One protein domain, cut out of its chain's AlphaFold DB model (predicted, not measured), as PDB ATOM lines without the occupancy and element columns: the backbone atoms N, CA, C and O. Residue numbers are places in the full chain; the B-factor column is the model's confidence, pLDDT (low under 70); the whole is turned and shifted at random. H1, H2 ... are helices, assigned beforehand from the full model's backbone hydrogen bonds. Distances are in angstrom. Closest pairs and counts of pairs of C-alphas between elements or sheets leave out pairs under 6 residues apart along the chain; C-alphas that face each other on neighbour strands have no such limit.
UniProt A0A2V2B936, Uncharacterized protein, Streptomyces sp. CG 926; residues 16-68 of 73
ATOM      1  N   LEU A  16      24.215  17.180  18.597       92.88
ATOM      2  CA  LEU A  16      25.402  17.828  19.144       92.88
ATOM      3  C   LEU A  16      25.550  19.268  18.637       92.88
ATOM      4  O   LEU A  16      25.862  20.159  19.424       92.88
ATOM      5  N   GLU A  17      25.306  19.503  17.346       93.19
ATOM      6  CA  GLU A  17      25.314  20.849  16.763       93.19
ATOM      7  C   GLU A  17      24.212  21.717  17.374       93.19
ATOM      8  O   GLU A  17      24.463  22.878  17.676       93.19
ATOM      9  N   MET A  18      23.036  21.151  17.663       94.56
ATOM     10  CA  MET A  18      21.957  21.879  18.338       94.56
ATOM     11  C   MET A  18      22.308  22.267  19.773       94.56
ATOM     12  O   MET A  18      22.087  23.406  20.177       94.56
ATOM     13  N   VAL A  19      22.902  21.349  20.542       96.38
ATOM     14  CA  VAL A  19      23.394  21.648  21.896       96.38
ATOM     15  C   VAL A  19      24.442  22.760  21.858       96.38
ATOM     16  O   VAL A  19      24.414  23.652  22.705       96.38
ATOM     17  N   PHE A  20      25.341  22.728  20.870       95.38
ATOM     18  CA  PHE A  20      26.351  23.766  20.693       95.38
ATOM     19  C   PHE A  20      25.734  25.115  20.306       95.38
ATOM     20  O   PHE A  20      26.076  26.112  20.934       95.38
ATOM     21  N   ALA A  21      24.814  25.146  19.336       96.00
ATOM     22  CA  ALA A  21      24.123  26.362  18.904       96.00
ATOM     23  C   ALA A  21      23.397  27.035  20.073       96.00
ATOM     24  O   ALA A  21      23.652  28.198  20.369       96.00
ATOM     25  N   ILE A  22      22.586  26.273  20.813       97.31
ATOM     26  CA  ILE A  22      21.820  26.795  21.951       97.31
ATOM     27  C   ILE A  22      22.756  27.335  23.027       97.31
ATOM     28  O   ILE A  22      22.537  28.430  23.540       97.31
ATOM     29  N   PHE A  23      23.818  26.598  23.364       97.94
ATOM     30  CA  PHE A  23      24.778  27.075  24.351       97.94
ATOM     31  C   PHE A  23      25.481  28.355  23.886       97.94
ATOM     32  O   PHE A  23      25.502  29.332  24.626       97.94
ATOM     33  N   ALA A  24      26.044  28.360  22.676       96.62
ATOM     34  CA  ALA A  24      26.846  29.466  22.165       96.62
ATOM     35  C   ALA A  24      26.020  30.733  21.927       96.62
ATOM     36  O   ALA A  24      26.487  31.821  22.248       96.62
ATOM     37  N   ASN A  25      24.800  30.595  21.409       97.31
ATOM     38  CA  ASN A  25      23.955  31.740  21.095       97.31
ATOM     39  C   ASN A  25      23.414  32.392  22.378       97.31
ATOM     40  O   ASN A  25      23.316  33.614  22.438       97.31
ATOM     41  N   VAL A  26      23.082  31.600  23.410       98.19
ATOM     42  CA  VAL A  26      22.580  32.111  24.704       98.19
ATOM     43  C   VAL A  26      23.707  32.668  25.580       98.19
ATOM     44  O   VAL A  26      23.451  33.524  26.427       98.19
ATOM     45  N   LEU A  27      24.941  32.183  25.417       98.31
ATOM     46  CA  LEU A  27      26.069  32.592  26.246       98.31
ATOM     47  C   LEU A  27      26.431  34.066  26.027       98.31
ATOM     48  O   LEU A  27      26.897  34.477  24.968       98.31
ATOM     49  N   GLU A  28      26.308  34.846  27.089       98.19
ATOM     50  CA  GLU A  28      26.783  36.216  27.174       98.19
ATOM     51  C   GLU A  28      28.231  36.232  27.663       98.19
ATOM     52  O   GLU A  28      28.589  35.590  28.660       98.19
ATOM     53  N   VAL A  29      29.066  36.995  26.962       97.38
ATOM     54  CA  VAL A  29      30.490  37.154  27.251       97.38
ATOM     55  C   VAL A  29      30.812  38.645  27.290       97.38
ATOM     56  O   VAL A  29      30.378  39.395  26.416       97.38
ATOM     57  N   ASP A  30      31.552  39.080  28.308       97.44
ATOM     58  CA  ASP A  30      32.006  40.467  28.415       97.44
ATOM     59  C   ASP A  30      33.218  40.776  27.516       97.44
ATOM     60  O   ASP A  30      33.782  39.910  26.846       97.44
ATOM     61  N   GLU A  31      33.654  42.039  27.514       97.19
ATOM     62  CA  GLU A  31      34.810  42.494  26.727       97.19
ATOM     63  C   GLU A  31      36.130  41.795  27.110       97.19
ATOM     64  O   GLU A  31      37.067  41.754  26.310       97.19
ATOM     65  N   GLY A  32      36.221  41.246  28.325       97.25
ATOM     66  CA  GLY A  32      37.374  40.498  28.821       97.25
ATOM     67  C   GLY A  32      37.342  39.008  28.473       97.25
ATOM     68  O   GLY A  32      38.291  38.295  28.804       97.25
ATOM     69  N   GLY A  33      36.284  38.527  27.814       95.12
ATOM     70  CA  GLY A  33      36.100  37.112  27.503       95.12
ATOM     71  C   GLY A  33      35.523  36.292  28.661       95.12
ATOM     72  O   GLY A  33      35.533  35.062  28.590       95.12
ATOM     73  N   GLN A  34      35.038  36.930  29.731       97.75
ATOM     74  CA  GLN A  34      34.424  36.238  30.858       97.75
ATOM     75  C   GLN A  34      32.931  36.014  30.597       97.75
ATOM     76  O   GLN A  34      32.201  36.913  30.188       97.75
ATOM     77  N   THR A  35      32.467  34.795  30.861       97.56
ATOM     78  CA  THR A  35      31.052  34.428  30.743       97.56
ATOM     79  C   THR A  35      30.213  35.080  31.840       97.56
ATOM     80  O   THR A  35      30.584  34.997  33.015       97.56
ATOM     81  N   LEU A  36      29.067  35.655  31.470       98.31
ATOM     82  CA  LEU A  36      28.159  36.360  32.382       98.31
ATOM     83  C   LEU A  36      26.952  35.513  32.826       98.31
ATOM     84  O   LEU A  36      26.451  35.710  33.930       98.31
ATOM     85  N   ASN A  37      26.503  34.563  31.998       98.31
ATOM     86  CA  ASN A  37      25.275  33.777  32.205       98.31
ATOM     87  C   ASN A  37      25.452  32.275  31.877       98.31
ATOM     88  O   ASN A  37      24.528  31.598  31.423       98.31
ATOM     89  N   ASP A  38      26.644  31.718  32.096       97.31
ATOM     90  CA  ASP A  38      26.982  30.334  31.728       97.31
ATOM     91  C   ASP A  38      26.038  29.281  32.342       97.31
ATOM     92  O   ASP A  38      25.848  28.204  31.775       97.31
ATOM     93  N   GLY A  39      25.444  29.568  33.504       98.44
ATOM     94  CA  GLY A  39      24.393  28.746  34.108       98.44
ATOM     95  C   GLY A  39      23.126  28.670  33.253       98.44
ATOM     96  O   GLY A  39      22.618  27.572  33.020       98.44
ATOM     97  N   ASP A  40      22.662  29.808  32.737       98.25
ATOM     98  CA  ASP A  40      21.457  29.897  31.909       98.25
ATOM     99  C   ASP A  40      21.691  29.260  30.538       98.25
ATOM    100  O   ASP A  40      20.888  28.437  30.098       98.25
ATOM    101  N   ALA A  41      22.842  29.529  29.912       98.50
ATOM    102  CA  ALA A  41      23.231  28.897  28.650       98.50
ATOM    103  C   ALA A  41      23.297  27.363  28.771       98.50
ATOM    104  O   ALA A  41      22.751  26.632  27.937       98.50
ATOM    105  N   ARG A  42      23.903  26.845  29.853       98.50
ATOM    106  CA  ARG A  42      23.924  25.400  30.149       98.50
ATOM    107  C   ARG A  42      22.527  24.845  30.376       98.50
ATOM    108  O   ARG A  42      22.225  23.759  29.883       98.50
ATOM    109  N   TYR A  43      21.691  25.559  31.126       98.56
ATOM    110  CA  TYR A  43      20.325  25.129  31.389       98.56
ATOM    111  C   TYR A  43      19.535  25.023  30.084       98.56
ATOM    112  O   TYR A  43      18.963  23.968  29.821       98.56
ATOM    113  N   ARG A  44      19.579  26.045  29.219       98.50
ATOM    114  CA  ARG A  44      18.905  26.027  27.909       98.50
ATOM    115  C   ARG A  44      19.357  24.849  27.049       98.50
ATOM    116  O   ARG A  44      18.506  24.099  26.574       98.50
ATOM    117  N   ALA A  45      20.661  24.608  26.936       98.31
ATOM    118  CA  ALA A  45      21.190  23.464  26.193       98.31
ATOM    119  C   ALA A  45      20.765  22.110  26.803       98.31
ATOM    120  O   ALA A  45      20.409  21.175  26.084       98.31
ATOM    121  N   ALA A  46      20.723  22.001  28.135       98.44
ATOM    122  CA  ALA A  46      20.249  20.799  28.819       98.44
ATOM    123  C   ALA A  46      18.757  20.521  28.570       98.44
ATOM    124  O   ALA A  46      18.357  19.357  28.539       98.44
ATOM    125  N   GLN A  47      17.935  21.555  28.352       98.50
ATOM    126  CA  GLN A  47      16.529  21.365  27.984       98.50
ATOM    127  C   GLN A  47      16.385  20.676  26.616       98.50
ATOM    128  O   GLN A  47      15.505  19.829  26.473       98.50
ATOM    129  N   TRP A  48      17.278  20.946  25.652       97.38
ATOM    130  CA  TRP A  48      17.320  20.198  24.385       97.38
ATOM    131  C   TRP A  48      17.616  18.719  24.633       97.38
ATOM    132  O   TRP A  48      16.847  17.852  24.228       97.38
ATOM    133  N   VAL A  49      18.682  18.428  25.387       97.31
ATOM    134  CA  VAL A  49      19.068  17.049  25.731       97.31
ATOM    135  C   VAL A  49      17.928  16.316  26.437       97.31
ATOM    136  O   VAL A  49      17.631  15.169  26.111       97.31
ATOM    137  N   ARG A  50      17.250  16.973  27.383       98.12
ATOM    138  CA  ARG A  50      16.116  16.371  28.085       98.12
ATOM    139  C   ARG A  50      14.966  16.047  27.136       98.12
ATOM    140  O   ARG A  50      14.418  14.957  27.252       98.12
ATOM    141  N   ALA A  51      14.625  16.939  26.208       96.12
ATOM    142  CA  ALA A  51      13.555  16.704  25.236       96.12
ATOM    143  C   ALA A  51      13.830  15.489  24.328       96.12
ATOM    144  O   ALA A  51      12.892  14.833  23.883       96.12
ATOM    145  N   LEU A  52      15.103  15.141  24.103       93.94
ATOM    146  CA  LEU A  52      15.482  13.916  23.389       93.94
ATOM    147  C   LEU A  52      15.262  12.644  24.224       93.94
ATOM    148  O   LEU A  52      14.976  11.583  23.670       93.94
ATOM    149  N   CYS A  53      15.424  12.722  25.546       95.50
ATOM    150  CA  CYS A  53      15.328  11.566  26.444       95.50
ATOM    151  C   CYS A  53      13.928  11.351  27.039       95.50
ATOM    152  O   CYS A  53      13.585  10.225  27.395       95.50
ATOM    153  N   ASP A  54      13.149  12.419  27.184       96.62
ATOM    154  CA  ASP A  54      11.846  12.456  27.850       96.62
ATOM    155  C   ASP A  54      10.788  12.974  26.856       96.62
ATOM    156  O   ASP A  54      10.654  14.187  26.691       96.62
ATOM    157  N   PRO A  55      10.040  12.082  26.173       93.19
ATOM    158  CA  PRO A  55       9.060  12.472  25.155       93.19
ATOM    159  C   PRO A  55       7.898  13.324  25.682       93.19
ATOM    160  O   PRO A  55       7.210  13.974  24.892       93.19
ATOM    161  N   ASP A  56       7.655  13.300  26.995       96.69
ATOM    162  CA  ASP A  56       6.600  14.080  27.643       96.69
ATOM    163  C   ASP A  56       7.097  15.464  28.089       96.69
ATOM    164  O   ASP A  56       6.292  16.336  28.441       96.69
ATOM    165  N   TYR A  57       8.413  15.700  28.060       96.31
ATOM    166  CA  TYR A  57       8.997  16.982  28.418       96.31
ATOM    167  C   TYR A  57       8.739  18.041  27.343       96.31
ATOM    168  O   TYR A  57       8.971  17.839  26.152       96.31
ATOM    169  N   GLN A  58       8.287  19.213  27.790       96.25
ATOM    170  CA  GLN A  58       8.097  20.393  26.955       96.25
ATOM    171  C   GLN A  58       8.981  21.514  27.487       96.25
ATOM    172  O   GLN A  58       8.965  21.820  28.680       96.25
ATOM    173  N   VAL A  59       9.774  22.095  26.592       96.25
ATOM    174  CA  VAL A  59      10.638  23.230  26.907       96.25
ATOM    175  C   VAL A  59       9.761  24.468  27.074       96.25
ATOM    176  O   VAL A  59       9.032  24.830  26.154       96.25
ATOM    177  N   GLU A  60       9.842  25.105  28.241       94.62
ATOM    178  CA  GLU A  60       9.071  26.303  28.582       94.62
ATOM    179  C   GLU A  60      10.000  27.357  29.223       94.62
ATOM    180  O   GLU A  60      10.617  27.069  30.255       94.62
ATOM    181  N   PRO A  61      10.141  28.562  28.633       96.19
ATOM    182  CA  PRO A  61       9.564  28.961  27.346       96.19
ATOM    183  C   PRO A  61      10.169  28.153  26.180       96.19
ATOM    184  O   PRO A  61      11.318  27.697  26.308       96.19
ATOM    185  N   PRO A  62       9.446  27.992  25.051       97.25
ATOM    186  CA  PRO A  62       9.984  27.375  23.840       97.25
ATOM    187  C   PRO A  62      11.315  28.002  23.408       97.25
ATOM    188  O   PRO A  62      11.655  29.113  23.813       97.25
ATOM    189  N   PHE A  63      12.090  27.289  22.593       96.88
ATOM    190  CA  PHE A  63      13.275  27.887  21.980       96.88
ATOM    191  C   PHE A  63      12.875  28.984  20.997       96.88
ATOM    192  O   PHE A  63      12.030  28.773  20.124       96.88
ATOM    193  N   GLU A  64      13.505  30.143  21.138       97.12
ATOM    194  CA  GLU A  64      13.477  31.194  20.137       97.12
ATOM    195  C   GLU A  64      14.308  30.766  18.923       97.12
ATOM    196  O   GLU A  64      15.280  30.018  19.040       97.12
ATOM    197  N   ALA A  65      13.954  31.264  17.736       95.50
ATOM    198  CA  ALA A  65      14.614  30.849  16.496       95.50
ATOM    199  C   ALA A  65      16.137  31.083  16.527       95.50
ATOM    200  O   ALA A  65      16.899  30.223  16.083       95.50
ATOM    201  N   TRP A  66      16.563  32.208  17.110       96.00
ATOM    202  CA  TRP A  66      17.971  32.589  17.226       96.00
ATOM    203  C   TRP A  66      18.758  31.671  18.169       96.00
ATOM    204  O   TRP A  66      19.951  31.487  17.969       96.00
ATOM    205  N   GLU A  67      18.122  31.034  19.158       96.88
ATOM    206  CA  GLU A  67      18.810  30.068  20.030       96.88
ATOM    207  C   GLU A  67      19.210  28.810  19.255       96.88
ATOM    208  O   GLU A  67      20.172  28.136  19.598       96.88
ATOM    209  N   THR A  68      18.477  28.487  18.191       94.88
ATOM    210  CA  THR A  68      18.674  27.275  17.384       94.88
ATOM    211  C   THR A  68      19.385  27.526  16.054       94.88
ATOM    212  O   THR A  68      19.570  26.595  15.272       94.88
TER     213      THR A  68
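Overview. This is residues 16 to 68 of the 73 residues of an uncharacterized protein of Streptomyces sp. CG 926 (UniProt A0A2V2B936). A helical hairpin, H1 packed on the longer H2, has a long loop at its turn; after H2 a second long loop folds back and brings the short H3 onto H1. The two loops make the ends of a rod-like outline of 40 by 20 by 18 A. The printed part has 53 residues with three named helices in the order H1, H2, H3, and no named strand. The class is all helix, with 31 of the 53 residues in helices. The whole is only just compact, close to loose, with a radius of gyration of the C-alphas of 11.7 A.

Arrangement. H1, residues 16 to 26, touches H2, residues 38 to 53, and the two form a helical hairpin. Their closest C-alphas are those of Phe 23 and Ala 41, 4.9 A apart. They run opposite ways at a shallow tilt of 32 degrees. H3, residues 65 to 68, touches H1, and the closest C-alphas are those of Ile 22 and Glu 67, 4.8 A apart. H2 and H3 are apart. In H1 every O i to N i+4 pair is within hydrogen-bond range, in H2 11 of 12 are, and H3 is too short for such a pair.

Along the chain. H1 begins at C-alpha 16 (25.402, 17.828, 19.144) and is 15.6 A long from first to last C-alpha. H2 begins at C-alpha 38 (26.982, 30.334, 31.728) and is 22.7 A long. H3 is 5.5 A long and ends at C-alpha 68 (18.674, 27.275, 17.384).

Size, cuts and confidence. The two C-alphas farthest apart are those of Gly 32 and Asp 56, at 40.6 A. The links H1 to H2 and H2 to H3 are long, with 11 residues each. The printed part has no cut. The mean pLDDT of the printed part is 96.8, and no printed residue is under 70.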